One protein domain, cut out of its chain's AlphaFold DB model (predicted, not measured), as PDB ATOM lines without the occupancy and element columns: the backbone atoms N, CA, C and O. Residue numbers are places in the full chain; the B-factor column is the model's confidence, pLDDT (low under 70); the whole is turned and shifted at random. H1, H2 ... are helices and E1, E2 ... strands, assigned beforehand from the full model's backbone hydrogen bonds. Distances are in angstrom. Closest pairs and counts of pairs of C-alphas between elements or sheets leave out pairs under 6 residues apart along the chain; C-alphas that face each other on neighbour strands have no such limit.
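Overview. This is residues 243 to 380 of the 393 residues of an uncharacterized protein of Deltaproteobacteria bacterium (UniProt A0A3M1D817). What does the eye meet first? A twisted five-strand sheet is covered on one face by two crossed helices: H3 runs across the strands and H2 stands up from the sheet. H1 sits at one end of the long axis, while the loops of residues 306 to 317 and 348 to 359 lie toward the other end. What is it made of? The printed part has 138 residues, in the order E1, E2, H1, E3, E4, E5, H2, H3; the mixed sheet runs E2, E1, E3, E4, E5, and the class is mixed, helices and strands. It is compact, with a radius of gyration of the C-alphas of 15.3 A, yet elongated, spanning 50 by 26 by 24 A.

Along the chain. Where are the strands? E1, residues 255 to 260, begins with C-alpha 255 at (282.392, 354.426, 159.529); E2 is residues 270 to 275. E3, residues 299 to 305, is 18.9 A long, E4, residues 318 to 324, is 19.8 A long, and E5 is residues 330 to 332. Where are the helices? H1 is residues 281 to 288, and H2, residues 336 to 347, is 16.7 A long. H3, residues 360 to 379, is 26.9 A long and ends with C-alpha 379 at (283.091, 354.761, 171.619).

Arrangement. How do the strands pair? E1 and E2 form an antiparallel hairpin, with N 256 and O 275 2.8 A apart, while E1 and E3 are parallel, with N 257 and O 300 2.8 A apart. E3, E4 and E5 form a meander, each strand the antiparallel neighbour of the one before, with N 299 and O 324 2.8 A apart and N 323 and O 331 3.0 A apart. How do the helices stand? H2 and H3 are on the same face, two layers with the sheet, at heights over it of 7.0 A and 10.2 A; they touch about perpendicular at 76 degrees, the closest C-alphas being those of Gly 346 and Gly 370, 3.7 A apart. H1 is only just not on the sheet, with 4 pairs of C-alphas within 10 A, and is apart from H2 and H3. In H1, H2 and H3 every O i to N i+4 pair is within hydrogen-bond range.

Size, cuts and confidence. How large is it? The two C-alphas farthest apart, those of Thr 282 and Gly 357, are 50.5 A apart. Is it continuous? The printed part has no cut; the links E3 to E4 and H2 to H3 are long. Where is confidence low? The pLDDT is under 70 at residue 247 and residues 262 to 265, 307 to 316 and 349 to 356.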
ATOM      1  N   GLY A 243     277.209 366.730 157.025       85.75
ATOM      2  CA  GLY A 243     275.964 367.440 157.303       85.75
ATOM      3  C   GLY A 243     274.728 366.828 156.641       85.75
ATOM      4  O   GLY A 243     273.638 366.883 157.219       85.75
ATOM      5  N   SER A 244     274.877 366.226 155.458       79.00
ATOM      6  CA  SER A 244     273.786 365.639 154.669       79.00
ATOM      7  C   SER A 244     273.433 364.196 155.056       79.00
ATOM      8  O   SER A 244     272.271 363.822 154.891       79.00
ATOM      9  N   GLN A 245     274.371 363.434 155.632       78.25
ATOM     10  CA  GLN A 245     274.297 361.969 155.775       78.25
ATOM     11  C   GLN A 245     274.382 361.443 157.222       78.25
ATOM     12  O   GLN A 245     274.688 360.284 157.473       78.25
ATOM     13  N   LEU A 246     274.064 362.267 158.222       83.69
ATOM     14  CA  LEU A 246     274.040 361.787 159.607       83.69
ATOM     15  C   LEU A 246     273.056 360.624 159.834       83.69
ATOM     16  O   LEU A 246     271.831 360.795 159.740       83.69
ATOM     17  N   GLY A 247     273.617 359.484 160.241       68.94
ATOM     18  CA  GLY A 247     272.913 358.228 160.482       68.94
ATOM     19  C   GLY A 247     272.532 357.455 159.222       68.94
ATOM     20  O   GLY A 247     271.641 356.617 159.298       68.94
ATOM     21  N   ASP A 248     273.161 357.778 158.095       79.31
ATOM     22  CA  ASP A 248     273.178 356.979 156.873       79.31
ATOM     23  C   ASP A 248     274.576 356.355 156.745       79.31
ATOM     24  O   ASP A 248     275.579 357.062 156.858       79.31
ATOM     25  N   THR A 249     274.646 355.034 156.599       77.06
ATOM     26  CA  THR A 249     275.898 354.263 156.517       77.06
ATOM     27  C   THR A 249     276.312 353.966 155.076       77.06
ATOM     28  O   THR A 249     277.372 353.386 154.855       77.06
ATOM     29  N   SER A 250     275.528 354.423 154.091       83.50
ATOM     30  CA  SER A 250     275.750 354.133 152.671       83.50
ATOM     31  C   SER A 250     276.926 354.882 152.037       83.50
ATOM     32  O   SER A 250     277.394 354.475 150.971       83.50
ATOM     33  N   ALA A 251     277.415 355.967 152.651       86.31
ATOM     34  CA  ALA A 251     278.571 356.683 152.123       86.31
ATOM     35  C   ALA A 251     279.863 355.877 152.269       86.31
ATOM     36  O   ALA A 251     280.268 355.470 153.364       86.31
ATOM     37  N   LYS A 252     280.581 355.737 151.157       88.88
ATOM     38  CA  LYS A 252     281.871 355.058 151.110       88.88
ATOM     39  C   LYS A 252     282.902 355.763 151.972       88.88
ATOM     40  O   LYS A 252     283.022 356.985 151.967       88.88
ATOM     41  N   GLY A 253     283.700 354.975 152.684       87.81
ATOM     42  CA  GLY A 253     284.776 355.485 153.531       87.81
ATOM     43  C   GLY A 253     284.319 356.192 154.813       87.81
ATOM     44  O   GLY A 253     285.171 356.731 155.522       87.81
ATOM     45  N   VAL A 254     283.021 356.177 155.140       94.12
ATOM     46  CA  VAL A 254     282.481 356.646 156.425       94.12
ATOM     47  C   VAL A 254     282.182 355.448 157.317       94.12
ATOM     48  O   VAL A 254     281.470 354.534 156.919       94.12
ATOM     49  N   LEU A 255     282.710 355.454 158.542       95.56
ATOM     50  CA  LEU A 255     282.392 354.426 159.529       95.56
ATOM     51  C   LEU A 255     281.020 354.708 160.149       95.56
ATOM     52  O   LEU A 255     280.868 355.631 160.955       95.56
ATOM     53  N   GLY A 256     280.038 353.892 159.792       95.38
ATOM     54  CA  GLY A 256     278.726 353.846 160.415       95.38
ATOM     55  C   GLY A 256     278.747 353.023 161.695       95.38
ATOM     56  O   GLY A 256     279.281 351.920 161.709       95.38
ATOM     57  N   LEU A 257     278.179 353.556 162.775       95.00
ATOM     58  CA  LEU A 257     278.039 352.857 164.050       95.00
ATOM     59  C   LEU A 257     276.572 352.842 164.475       95.00
ATOM     60  O   LEU A 257     275.997 353.908 164.733       95.00
ATOM     61  N   GLU A 258     276.001 351.647 164.611       94.06
ATOM     62  CA  GLU A 258     274.718 351.458 165.281       94.06
ATOM     63  C   GLU A 258     274.957 351.303 166.785       94.06
ATOM     64  O   GLU A 258     275.758 350.478 167.241       94.06
ATOM     65  N   VAL A 259     274.260 352.116 167.577       92.62
ATOM     66  CA  VAL A 259     274.407 352.115 169.029       92.62
ATOM     67  C   VAL A 259     273.100 351.886 169.766       92.62
ATOM     68  O   VAL A 259     272.038 352.397 169.404       92.62
ATOM     69  N   THR A 260     273.214 351.205 170.900       89.38
ATOM     70  CA  THR A 260     272.158 351.103 171.901       89.38
ATOM     71  C   THR A 260     272.586 351.825 173.172       89.38
ATOM     72  O   THR A 260     273.720 351.720 173.655       89.38
ATOM     73  N   ALA A 261     271.661 352.595 173.744       80.50
ATOM     74  CA  ALA A 261     271.808 353.072 175.110       80.50
ATOM     75  C   ALA A 261     271.096 352.118 176.069       80.50
ATOM     76  O   ALA A 261     270.012 351.613 175.778       80.50
ATOM     77  N   GLY A 262     271.678 351.908 177.250       66.81
ATOM     78  CA  GLY A 262     270.967 351.233 178.334       66.81
ATOM     79  C   GLY A 262     269.764 352.047 178.833       66.81
ATOM     80  O   GLY A 262     269.591 353.215 178.494       66.81
ATOM     81  N   ALA A 263     268.956 351.442 179.707       64.44
ATOM     82  CA  ALA A 263     267.684 351.993 180.198       64.44
ATOM     83  C   ALA A 263     267.774 353.342 180.954       64.44
ATOM     84  O   ALA A 263     266.754 353.884 181.379       64.44
ATOM     85  N   SER A 264     268.977 353.882 181.171       68.75
ATOM     86  CA  SER A 264     269.197 355.185 181.794       68.75
ATOM     87  C   SER A 264     270.216 356.004 181.005       68.75
ATOM     88  O   SER A 264     271.133 355.447 180.406       68.75
ATOM     89  N   SER A 265     270.130 357.334 181.074       67.56
ATOM     90  CA  SER A 265     271.132 358.233 180.476       67.56
ATOM     91  C   SER A 265     272.539 358.041 181.052       67.56
ATOM     92  O   SER A 265     273.527 358.346 180.396       67.56
ATOM     93  N   ASN A 266     272.668 357.475 182.251       75.19
ATOM     94  CA  ASN A 266     273.970 357.159 182.839       75.19
ATOM     95  C   ASN A 266     274.535 355.817 182.368       75.19
ATOM     96  O   ASN A 266     275.714 355.545 182.593       75.19
ATOM     97  N   SER A 267     273.731 354.985 181.707       80.25
ATOM     98  CA  SER A 267     274.202 353.716 181.170       80.25
ATOM     99  C   SER A 267     275.203 353.965 180.034       80.25
ATOM    100  O   SER A 267     274.993 354.874 179.223       80.25
ATOM    101  N   PRO A 268     276.301 353.193 179.974       84.62
ATOM    102  CA  PRO A 268     277.257 353.301 178.884       84.62
ATOM    103  C   PRO A 268     276.603 352.885 177.565       84.62
ATOM    104  O   PRO A 268     275.820 351.933 177.526       84.62
ATOM    105  N   VAL A 269     276.943 353.602 176.500       89.75
ATOM    106  CA  VAL A 269     276.543 353.297 175.130       89.75
ATOM    107  C   VAL A 269     277.321 352.076 174.641       89.75
ATOM    108  O   VAL A 269     278.539 351.954 174.851       89.75
ATOM    109  N   GLN A 270     276.602 351.156 174.006       91.25
ATOM    110  CA  GLN A 270     277.166 349.977 173.362       91.25
ATOM    111  C   GLN A 270     277.064 350.139 171.849       91.25
ATOM    112  O   GLN A 270     276.082 350.674 171.348       91.25
ATOM    113  N   VAL A 271     278.119 349.723 171.152       92.62
ATOM    114  CA  VAL A 271     278.113 349.606 169.693       92.62
ATOM    115  C   VAL A 271     277.619 348.199 169.397       92.62
ATOM    116  O   VAL A 271     278.263 347.241 169.832       92.62
ATOM    117  N   GLU A 272     276.467 348.092 168.744       92.50
ATOM    118  CA  GLU A 272     275.876 346.807 168.358       92.50
ATOM    119  C   GLU A 272     276.438 346.348 167.020       92.50
ATOM    120  O   GLU A 272     276.875 345.204 166.896       92.50
ATOM    121  N   ASP A 273     276.485 347.274 166.063       92.94
ATOM    122  CA  ASP A 273     276.978 347.019 164.720       92.94
ATOM    123  C   ASP A 273     277.857 348.166 164.213       92.94
ATOM    124  O   ASP A 273     277.810 349.301 164.708       92.94
ATOM    125  N   ALA A 274     278.709 347.836 163.249       94.62
ATOM    126  CA  ALA A 274     279.583 348.778 162.581       94.62
ATOM    127  C   ALA A 274     279.713 348.434 161.100       94.62
ATOM    128  O   ALA A 274     279.973 347.290 160.732       94.62
ATOM    129  N   GLU A 275     279.618 349.454 160.260       94.19
ATOM    130  CA  GLU A 275     279.487 349.326 158.811       94.19
ATOM    131  C   GLU A 275     280.445 350.297 158.125       94.19
ATOM    132  O   GLU A 275     280.656 351.414 158.602       94.19
ATOM    133  N   ILE A 276     281.034 349.891 157.002       93.50
ATOM    134  CA  ILE A 276     281.745 350.821 156.121       93.50
ATOM    135  C   ILE A 276     281.664 350.348 154.676       93.50
ATOM    136  O   ILE A 276     282.062 349.228 154.343       93.50
ATOM    137  N   GLU A 277     281.177 351.229 153.813       90.19
ATOM    138  CA  GLU A 277     281.117 350.990 152.376       90.19
ATOM    139  C   GLU A 277     282.457 351.292 151.689       90.19
ATOM    140  O   GLU A 277     283.234 352.150 152.126       90.19
ATOM    141  N   GLY A 278     282.719 350.601 150.574       84.75
ATOM    142  CA  GLY A 278     283.902 350.828 149.730       84.75
ATOM    143  C   GLY A 278     285.225 350.298 150.298       84.75
ATOM    144  O   GLY A 278     286.282 350.873 150.021       84.75
ATOM    145  N   LEU A 279     285.171 349.257 151.134       88.88
ATOM    146  CA  LEU A 279     286.333 348.503 151.604       88.88
ATOM    147  C   LEU A 279     286.018 347.016 151.605       88.88
ATOM    148  O   LEU A 279     284.973 346.650 152.125       88.88
ATOM    149  N   ASN A 280     286.948 346.156 151.183       86.31
ATOM    150  CA  ASN A 280     286.775 344.700 151.242       86.31
ATOM    151  C   ASN A 280     286.912 344.124 152.675       86.31
ATOM    152  O   ASN A 280     287.322 344.811 153.611       86.31
ATOM    153  N   GLU A 281     286.642 342.823 152.849       87.25
ATOM    154  CA  GLU A 281     286.708 342.142 154.157       87.25
ATOM    155  C   GLU A 281     288.084 342.238 154.839       87.25
ATOM    156  O   GLU A 281     288.158 342.419 156.055       87.25
ATOM    157  N   THR A 282     289.175 342.177 154.071       87.56
ATOM    158  CA  THR A 282     290.540 342.281 154.611       87.56
ATOM    159  C   THR A 282     290.785 343.668 155.206       87.56
ATOM    160  O   THR A 282     291.260 343.786 156.336       87.56
ATOM    161  N   LEU A 283     290.407 344.724 154.482       90.06
ATOM    162  CA  LEU A 283     290.564 346.110 154.929       90.06
ATOM    163  C   LEU A 283     289.647 346.436 156.113       90.06
ATOM    164  O   LEU A 283     290.070 347.092 157.065       90.06
ATOM    165  N   ARG A 284     288.417 345.913 156.101       93.69
ATOM    166  CA  ARG A 284     287.489 346.011 157.236       93.69
ATOM    167  C   ARG A 284     288.040 345.315 158.481       93.69
ATOM    168  O   ARG A 284     287.984 345.883 159.570       93.69
ATOM    169  N   GLY A 285     288.635 344.130 158.330       91.00
ATOM    170  CA  GLY A 285     289.309 343.423 159.422       91.00
ATOM    171  C   GLY A 285     290.487 344.212 160.005       91.00
ATOM    172  O   GLY A 285     290.656 344.270 161.226       91.00
ATOM    173  N   GLU A 286     291.263 344.883 159.150       91.25
ATOM    174  CA  GLU A 286     292.359 345.754 159.584       91.25
ATOM    175  C   GLU A 286     291.850 346.941 160.420       91.25
ATOM    176  O   GLU A 286     292.397 347.204 161.496       91.25
ATOM    177  N   LEU A 287     290.772 347.608 159.990       93.12
ATOM    178  CA  LEU A 287     290.134 348.679 160.765       93.12
ATOM    179  C   LEU A 287     289.557 348.167 162.095       93.12
ATOM    180  O   LEU A 287     289.790 348.783 163.135       93.12
ATOM    181  N   ALA A 288     288.866 347.024 162.087       93.25
ATOM    182  CA  ALA A 288     288.238 346.455 163.282       93.25
ATOM    183  C   ALA A 288     289.252 346.160 164.400       93.25
ATOM    184  O   ALA A 288     288.960 346.329 165.584       93.25
ATOM    185  N   SER A 289     290.480 345.785 164.027       91.31
ATOM    186  CA  SER A 289     291.553 345.445 164.969       91.31
ATOM    187  C   SER A 289     292.067 346.617 165.822       91.31
ATOM    188  O   SER A 289     292.887 346.413 166.720       91.31
ATOM    189  N   ARG A 290     291.613 347.850 165.557       90.44
ATOM    190  CA  ARG A 290     292.141 349.077 166.164       90.44
ATOM    191  C   ARG A 290     291.063 349.837 166.941       90.44
ATOM    192  O   ARG A 290     289.881 349.739 166.614       90.44
ATOM    193  N   PRO A 291     291.450 350.631 167.955       94.69
ATOM    194  CA  PRO A 291     290.530 351.568 168.584       94.69
ATOM    195  C   PRO A 291     289.968 352.563 167.564       94.69
ATOM    196  O   PRO A 291     290.729 353.135 166.781       94.69
ATOM    197  N   ILE A 292     288.660 352.818 167.618       94.19
ATOM    198  CA  ILE A 292     287.945 353.694 166.675       94.19
ATOM    199  C   ILE A 292     288.584 355.092 166.599       94.19
ATOM    200  O   ILE A 292     288.764 355.651 165.520       94.19
ATOM    201  N   GLY A 293     289.016 355.644 167.737       90.94
ATOM    202  CA  GLY A 293     289.659 356.960 167.799       90.94
ATOM    203  C   GLY A 293     291.021 357.046 167.104       90.94
ATOM    204  O   GLY A 293     291.519 358.146 166.892       90.94
ATOM    205  N   GLN A 294     291.632 355.913 166.749       90.06
ATOM    206  CA  GLN A 294     292.913 355.854 166.038       90.06
ATOM    207  C   GLN A 294     292.753 355.625 164.533       90.06
ATOM    208  O   GLN A 294     293.758 355.563 163.822       90.06
ATOM    209  N   LEU A 295     291.523 355.452 164.042       91.75
ATOM    210  CA  LEU A 295     291.281 355.159 162.630       91.75
ATOM    211  C   LEU A 295     291.525 356.382 161.743       91.75
ATOM    212  O   LEU A 295     291.997 356.215 160.627       91.75
ATOM    213  N   GLY A 296     291.255 357.594 162.242       90.56
ATOM    214  CA  GLY A 296     291.463 358.831 161.479       90.56
ATOM    215  C   GLY A 296     290.543 358.962 160.260       90.56
ATOM    216  O   GLY A 296     290.946 359.542 159.253       90.56
ATOM    217  N   ILE A 297     289.337 358.394 160.354       93.31
ATOM    218  CA  ILE A 297     288.298 358.393 159.316       93.31
ATOM    219  C   ILE A 297     287.016 359.043 159.850       93.31
ATOM    220  O   ILE A 297     286.834 359.065 161.073       93.31
ATOM    221  N   PRO A 298     286.130 359.568 158.988       94.62
ATOM    222  CA  PRO A 298     284.839 360.082 159.414       94.62
ATOM    223  C   PRO A 298     283.965 358.986 160.028       94.62
ATOM    224  O   PRO A 298     283.939 357.850 159.558       94.62
ATOM    225  N   ILE A 299     283.232 359.356 161.075       95.62
ATOM    226  CA  ILE A 299     282.365 358.472 161.853       95.62
ATOM    227  C   ILE A 299     280.965 359.074 161.899       95.62
ATOM    228  O   ILE A 299     280.793 360.247 162.246       95.62
ATOM    229  N   THR A 300     279.953 358.253 161.640       95.38
ATOM    230  CA  THR A 300     278.558 358.573 161.938       95.38
ATOM    231  C   THR A 300     277.989 357.574 162.936       95.38
ATOM    232  O   THR A 300     278.275 356.383 162.890       95.38
ATOM    233  N   VAL A 301     277.203 358.076 163.880       94.62
ATOM    234  CA  VAL A 301     276.568 357.297 164.937       94.62
ATOM    235  C   VAL A 301     275.068 357.453 164.807       94.62
ATOM    236  O   VAL A 301     274.555 358.578 164.767       94.62
ATOM    237  N   HIS A 302     274.367 356.326 164.798       94.06
ATOM    238  CA  HIS A 302     272.919 356.292 164.842       94.06
ATOM    239  C   HIS A 302     272.412 355.264 165.844       94.06
ATOM    240  O   HIS A 302     273.077 354.284 166.152       94.06
ATOM    241  N   GLY A 303     271.231 355.508 166.402       91.94
ATOM    242  CA  GLY A 303     270.653 354.592 167.374       91.94
ATOM    243  C   GLY A 303     269.364 355.109 167.981       91.94
ATOM    244  O   GLY A 303     268.954 356.252 167.751       91.94
ATOM    245  N   GLN A 304     268.724 354.259 168.776       89.69
ATOM    246  CA  GLN A 304     267.535 354.615 169.544       89.69
ATOM    247  C   GLN A 304     267.861 354.648 171.034       89.69
ATOM    248  O   GLN A 304     268.583 353.797 171.554       89.69
ATOM    249  N   VAL A 305     267.295 355.628 171.729       85.94
ATOM    250  CA  VAL A 305     267.433 355.796 173.172       85.94
ATOM    251  C   VAL A 305     266.077 355.973 173.824       85.94
ATOM    252  O   VAL A 305     265.189 356.657 173.310       85.94
ATOM    253  N   ASP A 306     265.927 355.364 174.991       78.69
ATOM    254  CA  ASP A 306     264.763 355.591 175.827       78.69
ATOM    255  C   ASP A 306     265.015 356.853 176.682       78.69
ATOM    256  O   ASP A 306     266.029 356.931 177.389       78.69
ATOM    257  N   PRO A 307     264.132 357.870 176.627       67.31
ATOM    258  CA  PRO A 307     264.253 359.041 177.486       67.31
ATOM    259  C   PRO A 307     264.159 358.642 178.973       67.31
ATOM    260  O   PRO A 307     263.509 357.641 179.299       67.31
ATOM    261  N   PRO A 308     264.751 359.419 179.901       66.44
ATOM    262  CA  PRO A 308     264.709 359.110 181.328       66.44
ATOM    263  C   PRO A 308     263.283 358.902 181.859       66.44
ATOM    264  O   PRO A 308     262.352 359.631 181.522       66.44
ATOM    265  N   ALA A 309     263.119 357.913 182.742       64.12
ATOM    266  CA  ALA A 309     261.808 357.406 183.145       64.12
ATOM    267  C   ALA A 309     260.876 358.422 183.839       64.12
ATOM    268  O   ALA A 309     259.664 358.205 183.864       64.12
ATOM    269  N   TRP A 310     261.435 359.493 184.399       62.09
ATOM    270  CA  TRP A 310     260.747 360.525 185.179       62.09
ATOM    271  C   TRP A 310     260.225 361.701 184.334       62.09
ATOM    272  O   TRP A 310     259.658 362.637 184.887       62.09
ATOM    273  N   TYR A 311     260.379 361.657 183.007       63.03
ATOM    274  CA  TYR A 311     259.703 362.582 182.095       63.03
ATOM    275  C   TYR A 311     258.197 362.265 182.071       63.03
ATOM    276  O   TYR A 311     257.797 361.237 181.523       63.03
ATOM    277  N   GLU A 312     257.360 363.118 182.671       55.41
ATOM    278  CA  GLU A 312     255.898 362.910 182.737       55.41
ATOM    279  C   GLU A 312     255.244 362.907 181.343       55.41
ATOM    280  O   GLU A 312     254.301 362.157 181.104       55.41
ATOM    281  N   ASN A 313     255.817 363.650 180.389       59.22
ATOM    282  CA  ASN A 313     255.428 363.666 178.978       59.22
ATOM    283  C   ASN A 313     256.524 363.038 178.112       59.22
ATOM    284  O   ASN A 313     257.177 363.736 177.334       59.22
ATOM    285  N   ARG A 314     256.787 361.733 178.284       61.31
ATOM    286  CA  ARG A 314     257.853 361.047 177.534       61.31
ATOM    287  C   ARG A 314     257.678 361.282 176.029       61.31
ATOM    288  O   ARG A 314     256.661 360.847 175.480       61.31
ATOM    289  N   PRO A 315     258.647 361.907 175.335       57.56
ATOM    290  CA  PRO A 315     258.657 361.825 173.887       57.56
ATOM    291  C   PRO A 315     258.738 360.347 173.478       57.56
ATOM    292  O   PRO A 315     259.209 359.495 174.241       57.56
ATOM    293  N   ALA A 316     258.280 360.032 172.265       65.25
ATOM    294  CA  ALA A 316     258.596 358.751 171.640       65.25
ATOM    295  C   ALA A 316     260.118 358.499 171.698       65.25
ATOM    296  O   ALA A 316     260.889 359.454 171.847       65.25
ATOM    297  N   ARG A 317     260.537 357.229 171.587       81.25
ATOM    298  CA  ARG A 317     261.956 356.826 171.545       81.25
ATOM    299  C   ARG A 317     262.812 357.864 170.813       81.25
ATOM    300  O   ARG A 317     262.504 358.260 169.688       81.25
ATOM    301  N   GLY A 318     263.836 358.352 171.507       86.75
ATOM    302  CA  GLY A 318     264.750 359.355 170.991       86.75
ATOM    303  C   GLY A 318     265.655 358.726 169.946       86.75
ATOM    304  O   GLY A 318     266.179 357.643 170.161       86.75
ATOM    305  N   THR A 319     265.867 359.403 168.825       90.44
ATOM    306  CA  THR A 319     266.811 358.953 167.806       90.44
ATOM    307  C   THR A 319     268.081 359.779 167.938       90.44
ATOM    308  O   THR A 319     268.028 361.011 167.899       90.44
ATOM    309  N   LEU A 320     269.210 359.094 168.093       92.31
ATOM    310  CA  LEU A 320     270.537 359.689 168.041       92.31
ATOM    311  C   LEU A 320     271.030 359.677 166.598       92.31
ATOM    312  O   LEU A 320     270.923 358.656 165.924       92.31
ATOM    313  N   ARG A 321     271.538 360.819 166.136       94.94
ATOM    314  CA  ARG A 321     272.230 361.000 164.856       94.94
ATOM    315  C   ARG A 321     273.274 362.086 165.036       94.94
ATOM    316  O   ARG A 321     272.945 363.273 165.070       94.94
ATOM    317  N   PHE A 322     274.526 361.693 165.162       95.56
ATOM    318  CA  PHE A 322     275.647 362.622 165.252       95.56
ATOM    319  C   PHE A 322     276.886 361.990 164.636       95.56
ATOM    320  O   PHE A 322     276.908 360.799 164.349       95.56
ATOM    321  N   GLY A 323     277.910 362.788 164.391       95.19
ATOM    322  CA  GLY A 323     279.124 362.300 163.761       95.19
ATOM    323  C   GLY A 323     280.283 363.251 163.959       95.19
ATOM    324  O   GLY A 323     280.103 364.393 164.389       95.19
ATOM    325  N   GLU A 324     281.466 362.756 163.637       95.62
ATOM    326  CA  GLU A 324     282.707 363.513 163.646       95.62
ATOM    327  C   GLU A 324     283.512 363.138 162.405       95.62
ATOM    328  O   GLU A 324     283.632 361.956 162.086       95.62
ATOM    329  N   ASN A 325     284.038 364.126 161.688       94.56
ATOM    330  CA  ASN A 325     284.931 363.860 160.566       94.56
ATOM    331  C   ASN A 325     286.386 363.716 161.040       94.56
ATOM    332  O   ASN A 325     286.731 363.964 162.194       94.56
ATOM    333  N   GLU A 326     287.276 363.387 160.114       90.12
ATOM    334  CA  GLU A 326     288.706 363.226 160.361       90.12
ATOM    335  C   GLU A 326     289.433 364.512 160.808       90.12
ATOM    336  O   GLU A 326     290.562 364.429 161.287       90.12
ATOM    337  N   SER A 327     288.812 365.695 160.683       86.50
ATOM    338  CA  SER A 327     289.353 366.959 161.210       86.50
ATOM    339  C   SER A 327     288.847 367.308 162.617       86.50
ATOM    340  O   SER A 327     289.241 368.333 163.173       86.50
ATOM    341  N   GLY A 328     287.993 366.466 163.212       90.62
ATOM    342  CA  GLY A 328     287.384 366.695 164.525       90.62
ATOM    343  C   GLY A 328     286.148 367.601 164.491       90.62
ATOM    344  O   GLY A 328     285.611 367.953 165.542       90.62
ATOM    345  N   THR A 329     285.678 367.984 163.302       92.94
ATOM    346  CA  THR A 329     284.428 368.735 163.148       92.94
ATOM    347  C   THR A 329     283.258 367.812 163.464       92.94
ATOM    348  O   THR A 329     283.263 366.654 163.057       92.94
ATOM    349  N   ARG A 330     282.256 368.311 164.196       94.50
ATOM    350  CA  ARG A 330     281.108 367.516 164.650       94.50
ATOM    351  C   ARG A 330     279.793 368.028 164.092       94.50
ATOM    352  O   ARG A 330     279.581 369.233 163.986       94.50
ATOM    353  N   TRP A 331     278.874 367.100 163.851       95.00
ATOM    354  CA  TRP A 331     277.505 367.386 163.429       95.00
ATOM    355  C   TRP A 331     276.502 366.634 164.302       95.00
ATOM    356  O   TRP A 331     276.808 365.576 164.852       95.00
ATOM    357  N   LYS A 332     275.282 367.172 164.394       94.94
ATOM    358  CA  LYS A 332     274.152 366.553 165.095       94.94
ATOM    359  C   LYS A 332     272.837 366.778 164.343       94.94
ATOM    360  O   LYS A 332     272.612 367.851 163.787       94.94
ATOM    361  N   ARG A 333     271.969 365.765 164.337       94.25
ATOM    362  CA  ARG A 333     270.592 365.778 163.807       94.25
ATOM    363  C   ARG A 333     269.691 364.869 164.655       94.25
ATOM    364  O   ARG A 333     268.908 364.071 164.140       94.25
ATOM    365  N   ASN A 334     269.864 364.950 165.971       92.44
ATOM    366  CA  ASN A 334     269.112 364.147 166.929       92.44
ATOM    367  C   ASN A 334     267.621 364.514 166.892       92.44
ATOM    368  O   ASN A 334     267.260 365.666 166.645       92.44
ATOM    369  N   SER A 335     266.745 363.547 167.177       91.50
ATOM    370  CA  SER A 335     265.352 363.885 167.489       91.50
ATOM    371  C   SER A 335     265.286 364.609 168.842       91.50
ATOM    372  O   SER A 335     266.218 364.470 169.639       91.50
ATOM    373  N   PRO A 336     264.198 365.332 169.167       88.44
ATOM    374  CA  PRO A 336     264.076 366.020 170.455       88.44
ATOM    375  C   PRO A 336     264.366 365.118 171.669       88.44
ATOM    376  O   PRO A 336     265.132 365.498 172.547       88.44
ATOM    377  N   GLY A 337     263.853 363.880 171.674       86.12
ATOM    378  CA  GLY A 337     264.128 362.917 172.748       86.12
ATOM    379  C   GLY A 337     265.589 362.447 172.804       86.12
ATOM    380  O   GLY A 337     266.105 362.185 173.887       86.12
ATOM    381  N   GLY A 338     266.271 362.364 171.656       89.69
ATOM    382  CA  GLY A 338     267.701 362.053 171.594       89.69
ATOM    383  C   GLY A 338     268.572 363.215 172.079       89.69
ATOM    384  O   GLY A 338     269.518 363.001 172.835       89.69
ATOM    385  N   ALA A 339     268.216 364.448 171.703       90.62
ATOM    386  CA  ALA A 339     268.876 365.662 172.174       90.62
ATOM    387  C   ALA A 339     268.753 365.799 173.698       90.62
ATOM    388  O   ALA A 339     269.760 365.990 174.376       90.62
ATOM    389  N   ASP A 340     267.557 365.599 174.258       86.69
ATOM    390  CA  ASP A 340     267.349 365.632 175.709       86.69
ATOM    391  C   ASP A 340     268.161 364.551 176.427       86.69
ATOM    392  O   ASP A 340     268.809 364.827 177.439       86.69
ATOM    393  N   TRP A 341     268.200 363.330 175.882       88.06
ATOM    394  CA  TRP A 341     269.039 362.259 176.420       88.06
ATOM    395  C   TRP A 341     270.527 362.653 176.449       88.06
ATOM    396  O   TRP A 341     271.200 362.437 177.462       88.06
ATOM    397  N   LEU A 342     271.035 363.288 175.386       90.25
ATOM    398  CA  LEU A 342     272.412 363.784 175.312       90.25
ATOM    399  C   LEU A 342     272.670 364.948 176.275       90.25
ATOM    400  O   LEU A 342     273.716 364.962 176.920       90.25
ATOM    401  N   VAL A 343     271.721 365.874 176.444       89.88
ATOM    402  CA  VAL A 343     271.801 366.935 177.463       89.88
ATOM    403  C   VAL A 343     272.000 366.318 178.845       89.88
ATOM    404  O   VAL A 343     272.936 366.682 179.557       89.88
ATOM    405  N   PHE A 344     271.200 365.314 179.212       86.56
ATOM    406  CA  PHE A 344     271.378 364.607 180.484       86.56
ATOM    407  C   PHE A 344     272.732 363.915 180.603       86.56
ATOM    408  O   PHE A 344     273.378 363.980 181.653       86.56
ATOM    409  N   LYS A 345     273.164 363.247 179.531       88.00
ATOM    410  CA  LYS A 345     274.465 362.579 179.466       88.00
ATOM    411  C   LYS A 345     275.605 363.567 179.733       88.00
ATOM    412  O   LYS A 345     276.525 363.225 180.489       88.00
ATOM    413  N   GLY A 346     275.508 364.762 179.144       88.62
ATOM    414  CA  GLY A 346     276.460 365.866 179.256       88.62
ATOM    415  C   GLY A 346     276.523 366.474 180.652       88.62
ATOM    416  O   GLY A 346     277.618 366.636 181.180       88.62
ATOM    417  N   VAL A 347     275.376 366.704 181.300       85.44
ATOM    418  CA  VAL A 347     275.351 367.218 182.682       85.44
ATOM    419  C   VAL A 347     275.922 366.202 183.685       85.44
ATOM    420  O   VAL A 347     276.511 366.582 184.694       85.44
ATOM    421  N   GLY A 348     275.796 364.900 183.407       73.56
ATOM    422  CA  GLY A 348     276.432 363.848 184.207       73.56
ATOM    423  C   GLY A 348     275.669 363.438 185.471       73.56
ATOM    424  O   GLY A 348     276.267 362.873 186.385       73.56
ATOM    425  N   GLY A 349     274.360 363.681 185.532       63.81
ATOM    426  CA  GLY A 349     273.515 363.274 186.652       63.81
ATOM    427  C   GLY A 349     272.078 363.784 186.525       63.81
ATOM    428  O   GLY A 349     271.757 364.493 185.568       63.81
ATOM    429  N   PRO A 350     271.186 363.424 187.468       54.69
ATOM    430  CA  PRO A 350     269.836 363.964 187.499       54.69
ATOM    431  C   PRO A 350     269.911 365.459 187.813       54.69
ATOM    432  O   PRO A 350     270.138 365.865 188.952       54.69
ATOM    433  N   VAL A 351     269.711 366.291 186.795       52.25
ATOM    434  CA  VAL A 351     269.361 367.692 187.019       52.25
ATOM    435  C   VAL A 351     268.004 367.673 187.708       52.25
ATOM    436  O   VAL A 351     267.021 367.252 187.103       52.25
ATOM    437  N   LEU A 352     267.951 368.094 188.974       50.53
ATOM    438  CA  LEU A 352     266.723 368.119 189.784       50.53
ATOM    439  C   LEU A 352     265.574 368.911 189.125       50.53
ATOM    440  O   LEU A 352     264.431 368.777 189.541       50.53
ATOM    441  N   THR A 353     265.868 369.714 188.100       54.25
ATOM    442  CA  THR A 353     264.915 370.565 187.376       54.25
ATOM    443  C   THR A 353     264.616 370.121 185.939       54.25
ATOM    444  O   THR A 353     263.911 370.834 185.233       54.25
ATOM    445  N   GLY A 354     265.135 368.979 185.472       59.28
ATOM    446  CA  GLY A 354     264.997 368.592 184.061       59.28
ATOM    447  C   GLY A 354     265.630 369.586 183.072       59.28
ATOM    448  O   GLY A 354     266.210 370.594 183.481       59.28
ATOM    449  N   PRO A 355     265.551 369.318 181.756       61.94
ATOM    450  CA  PRO A 355     266.071 370.202 180.716       61.94
ATOM    451  C   PRO A 355     265.189 371.445 180.553       61.94
ATOM    452  O   PRO A 355     265.620 372.435 179.973       61.94
ATOM    453  N   GLU A 356     263.954 371.401 181.064       68.12
ATOM    454  CA  GLU A 356     262.947 372.459 180.949       68.12
ATOM    455  C   GLU A 356     263.345 373.744 181.689       68.12
ATOM    456  O   GLU A 356     262.915 374.829 181.306       68.12
ATOM    457  N   GLY A 357     264.202 373.642 182.712       74.38
ATOM    458  CA  GLY A 357     264.755 374.796 183.427       74.38
ATOM    459  C   GLY A 357     266.013 375.405 182.796       74.38
ATOM    460  O   GLY A 357     266.514 376.404 183.308       74.38
ATOM    461  N   LEU A 358     266.551 374.807 181.730       81.94
ATOM    462  CA  LEU A 358     267.784 375.260 181.086       81.94
ATOM    463  C   LEU A 358     267.493 376.285 179.988       81.94
ATOM    464  O   LEU A 358     266.520 376.162 179.242       81.94
ATOM    465  N   SER A 359     268.382 377.270 179.838       88.44
ATOM    466  CA  SER A 359     268.342 378.135 178.659       88.44
ATOM    467  C   SER A 359     268.653 377.324 177.395       88.44
ATOM    468  O   SER A 359     269.307 376.282 177.455       88.44
ATOM    469  N   GLN A 360     268.224 377.803 176.223       89.75
ATOM    470  CA  GLN A 360     268.541 377.130 174.957       89.75
ATOM    471  C   GLN A 360     270.059 376.989 174.749       89.75
ATOM    472  O   GLN A 360     270.522 375.933 174.331       89.75
ATOM    473  N   SER A 361     270.833 378.016 175.120       91.50
ATOM    474  CA  SER A 361     272.299 377.984 175.054       91.50
ATOM    475  C   SER A 361     272.889 376.890 175.946       91.50
ATOM    476  O   SER A 361     273.788 376.171 175.515       91.50
ATOM    477  N   ASP A 362     272.376 376.741 177.170       90.50
ATOM    478  CA  ASP A 362     272.833 375.693 178.087       90.50
ATOM    479  C   ASP A 362     272.495 374.307 177.535       90.50
ATOM    480  O   ASP A 362     273.337 373.413 177.547       90.50
ATOM    481  N   ARG A 363     271.280 374.123 176.999       90.12
ATOM    482  CA  ARG A 363     270.877 372.859 176.365       90.12
ATOM    483  C   ARG A 363     271.802 372.506 175.209       90.12
ATOM    484  O   ARG A 363     272.303 371.388 175.166       90.12
ATOM    485  N   ASP A 364     272.082 373.452 174.319       92.44
ATOM    486  CA  ASP A 364     272.987 373.215 173.196       92.44
ATOM    487  C   ASP A 364     274.403 372.850 173.661       92.44
ATOM    488  O   ASP A 364     275.003 371.913 173.127       92.44
ATOM    489  N   GLN A 365     274.919 373.534 174.686       94.19
ATOM    490  CA  GLN A 365     276.215 373.225 175.286       94.19
ATOM    491  C   GLN A 365     276.243 371.818 175.901       94.19
ATOM    492  O   GLN A 365     277.171 371.049 175.641       94.19
ATOM    493  N   TYR A 366     275.241 371.461 176.704       93.56
ATOM    494  CA  TYR A 366     275.180 370.153 177.355       93.56
ATOM    495  C   TYR A 366     274.946 369.018 176.363       93.56
ATOM    496  O   TYR A 366     275.507 367.940 176.542       93.56
ATOM    497  N   GLU A 367     274.184 369.244 175.292       94.00
ATOM    498  CA  GLU A 367     274.044 368.262 174.218       94.00
ATOM    499  C   GLU A 367     275.409 367.955 173.585       94.00
ATOM    500  O   GLU A 367     275.764 366.788 173.415       94.00
ATOM    501  N   TRP A 368     276.223 368.983 173.311       96.06
ATOM    502  CA  TRP A 368     277.581 368.797 172.790       96.06
ATOM    503  C   TRP A 368     278.513 368.084 173.770       96.06
ATOM    504  O   TRP A 368     279.307 367.240 173.352       96.06
ATOM    505  N   GLN A 369     278.402 368.367 175.068       95.31
ATOM    506  CA  GLN A 369     279.129 367.623 176.100       95.31
ATOM    507  C   GLN A 369     278.682 366.155 176.162       95.31
ATOM    508  O   GLN A 369     279.513 365.265 176.337       95.31
ATOM    509  N   GLY A 370     277.390 365.889 175.967       94.00
ATOM    510  CA  GLY A 370     276.843 364.541 175.839       94.00
ATOM    511  C   GLY A 370     277.438 363.793 174.652       94.00
ATOM    512  O   GLY A 370     277.920 362.674 174.818       94.00
ATOM    513  N   ILE A 371     277.479 364.434 173.479       95.62
ATOM    514  CA  ILE A 371     278.105 363.882 172.268       95.62
ATOM    515  C   ILE A 371     279.587 363.589 172.520       95.62
ATOM    516  O   ILE A 371     280.039 362.487 172.224       95.62
ATOM    517  N   ALA A 372     280.327 364.530 173.113       95.19
ATOM    518  CA  ALA A 372     281.737 364.341 173.455       95.19
ATOM    519  C   ALA A 372     281.935 363.141 174.388       95.19
ATOM    520  O   ALA A 372     282.782 362.291 174.152       95.19
ATOM    521  N   LYS A 373     281.105 363.016 175.425       94.19
ATOM    522  CA  LYS A 373     281.184 361.898 176.366       94.19
ATOM    523  C   LYS A 373     280.910 360.556 175.690       94.19
ATOM    524  O   LYS A 373     281.622 359.596 175.966       94.19
ATOM    525  N   VAL A 374     279.922 360.483 174.801       94.00
ATOM    526  CA  VAL A 374     279.631 359.251 174.057       94.00
ATOM    527  C   VAL A 374     280.756 358.930 173.071       94.00
ATOM    528  O   VAL A 374     281.321 357.839 173.131       94.00
ATOM    529  N   LEU A 375     281.133 359.870 172.203       94.50
ATOM    530  CA  LEU A 375     282.169 359.645 171.194       94.50
ATOM    531  C   LEU A 375     283.537 359.396 171.822       94.50
ATOM    532  O   LEU A 375     284.148 358.365 171.563       94.50
ATOM    533  N   ASP A 376     284.021 360.317 172.648       94.94
ATOM    534  CA  ASP A 376     285.419 360.340 173.077       94.94
ATOM    535  C   ASP A 376     285.700 359.369 174.222       94.94
ATOM    536  O   ASP A 376     286.769 358.762 174.254       94.94
ATOM    537  N   ASN A 377     284.741 359.178 175.134       93.75
ATOM    538  CA  ASN A 377     284.963 358.353 176.323       93.75
ATOM    539  C   ASN A 377     284.380 356.943 176.190       93.75
ATOM    540  O   ASN A 377     284.907 356.013 176.799       93.75
ATOM    541  N   GLU A 378     283.291 356.766 175.433       93.75
ATOM    542  CA  GLU A 378     282.565 355.489 175.392       93.75
ATOM    543  C   GLU A 378     282.752 354.715 174.079       93.75
ATOM    544  O   GLU A 378     282.728 353.483 174.121       93.75
ATOM    545  N   ILE A 379     282.958 355.392 172.944       94.25
ATOM    546  CA  ILE A 379     283.091 354.761 171.619       94.25
ATOM    547  C   ILE A 379     284.558 354.694 171.171       94.25
ATOM    548  O   ILE A 379     285.099 353.600 171.030       94.25
ATOM    549  N   LYS A 380     285.231 355.836 170.993       93.81
ATOM    550  CA  LYS A 380     286.590 355.934 170.424       93.81
ATOM    551  C   LYS A 380     287.662 355.057 171.089       93.81
ATOM    552  O   LYS A 380     288.530 354.571 170.362       93.81
TER     553      LYS A 380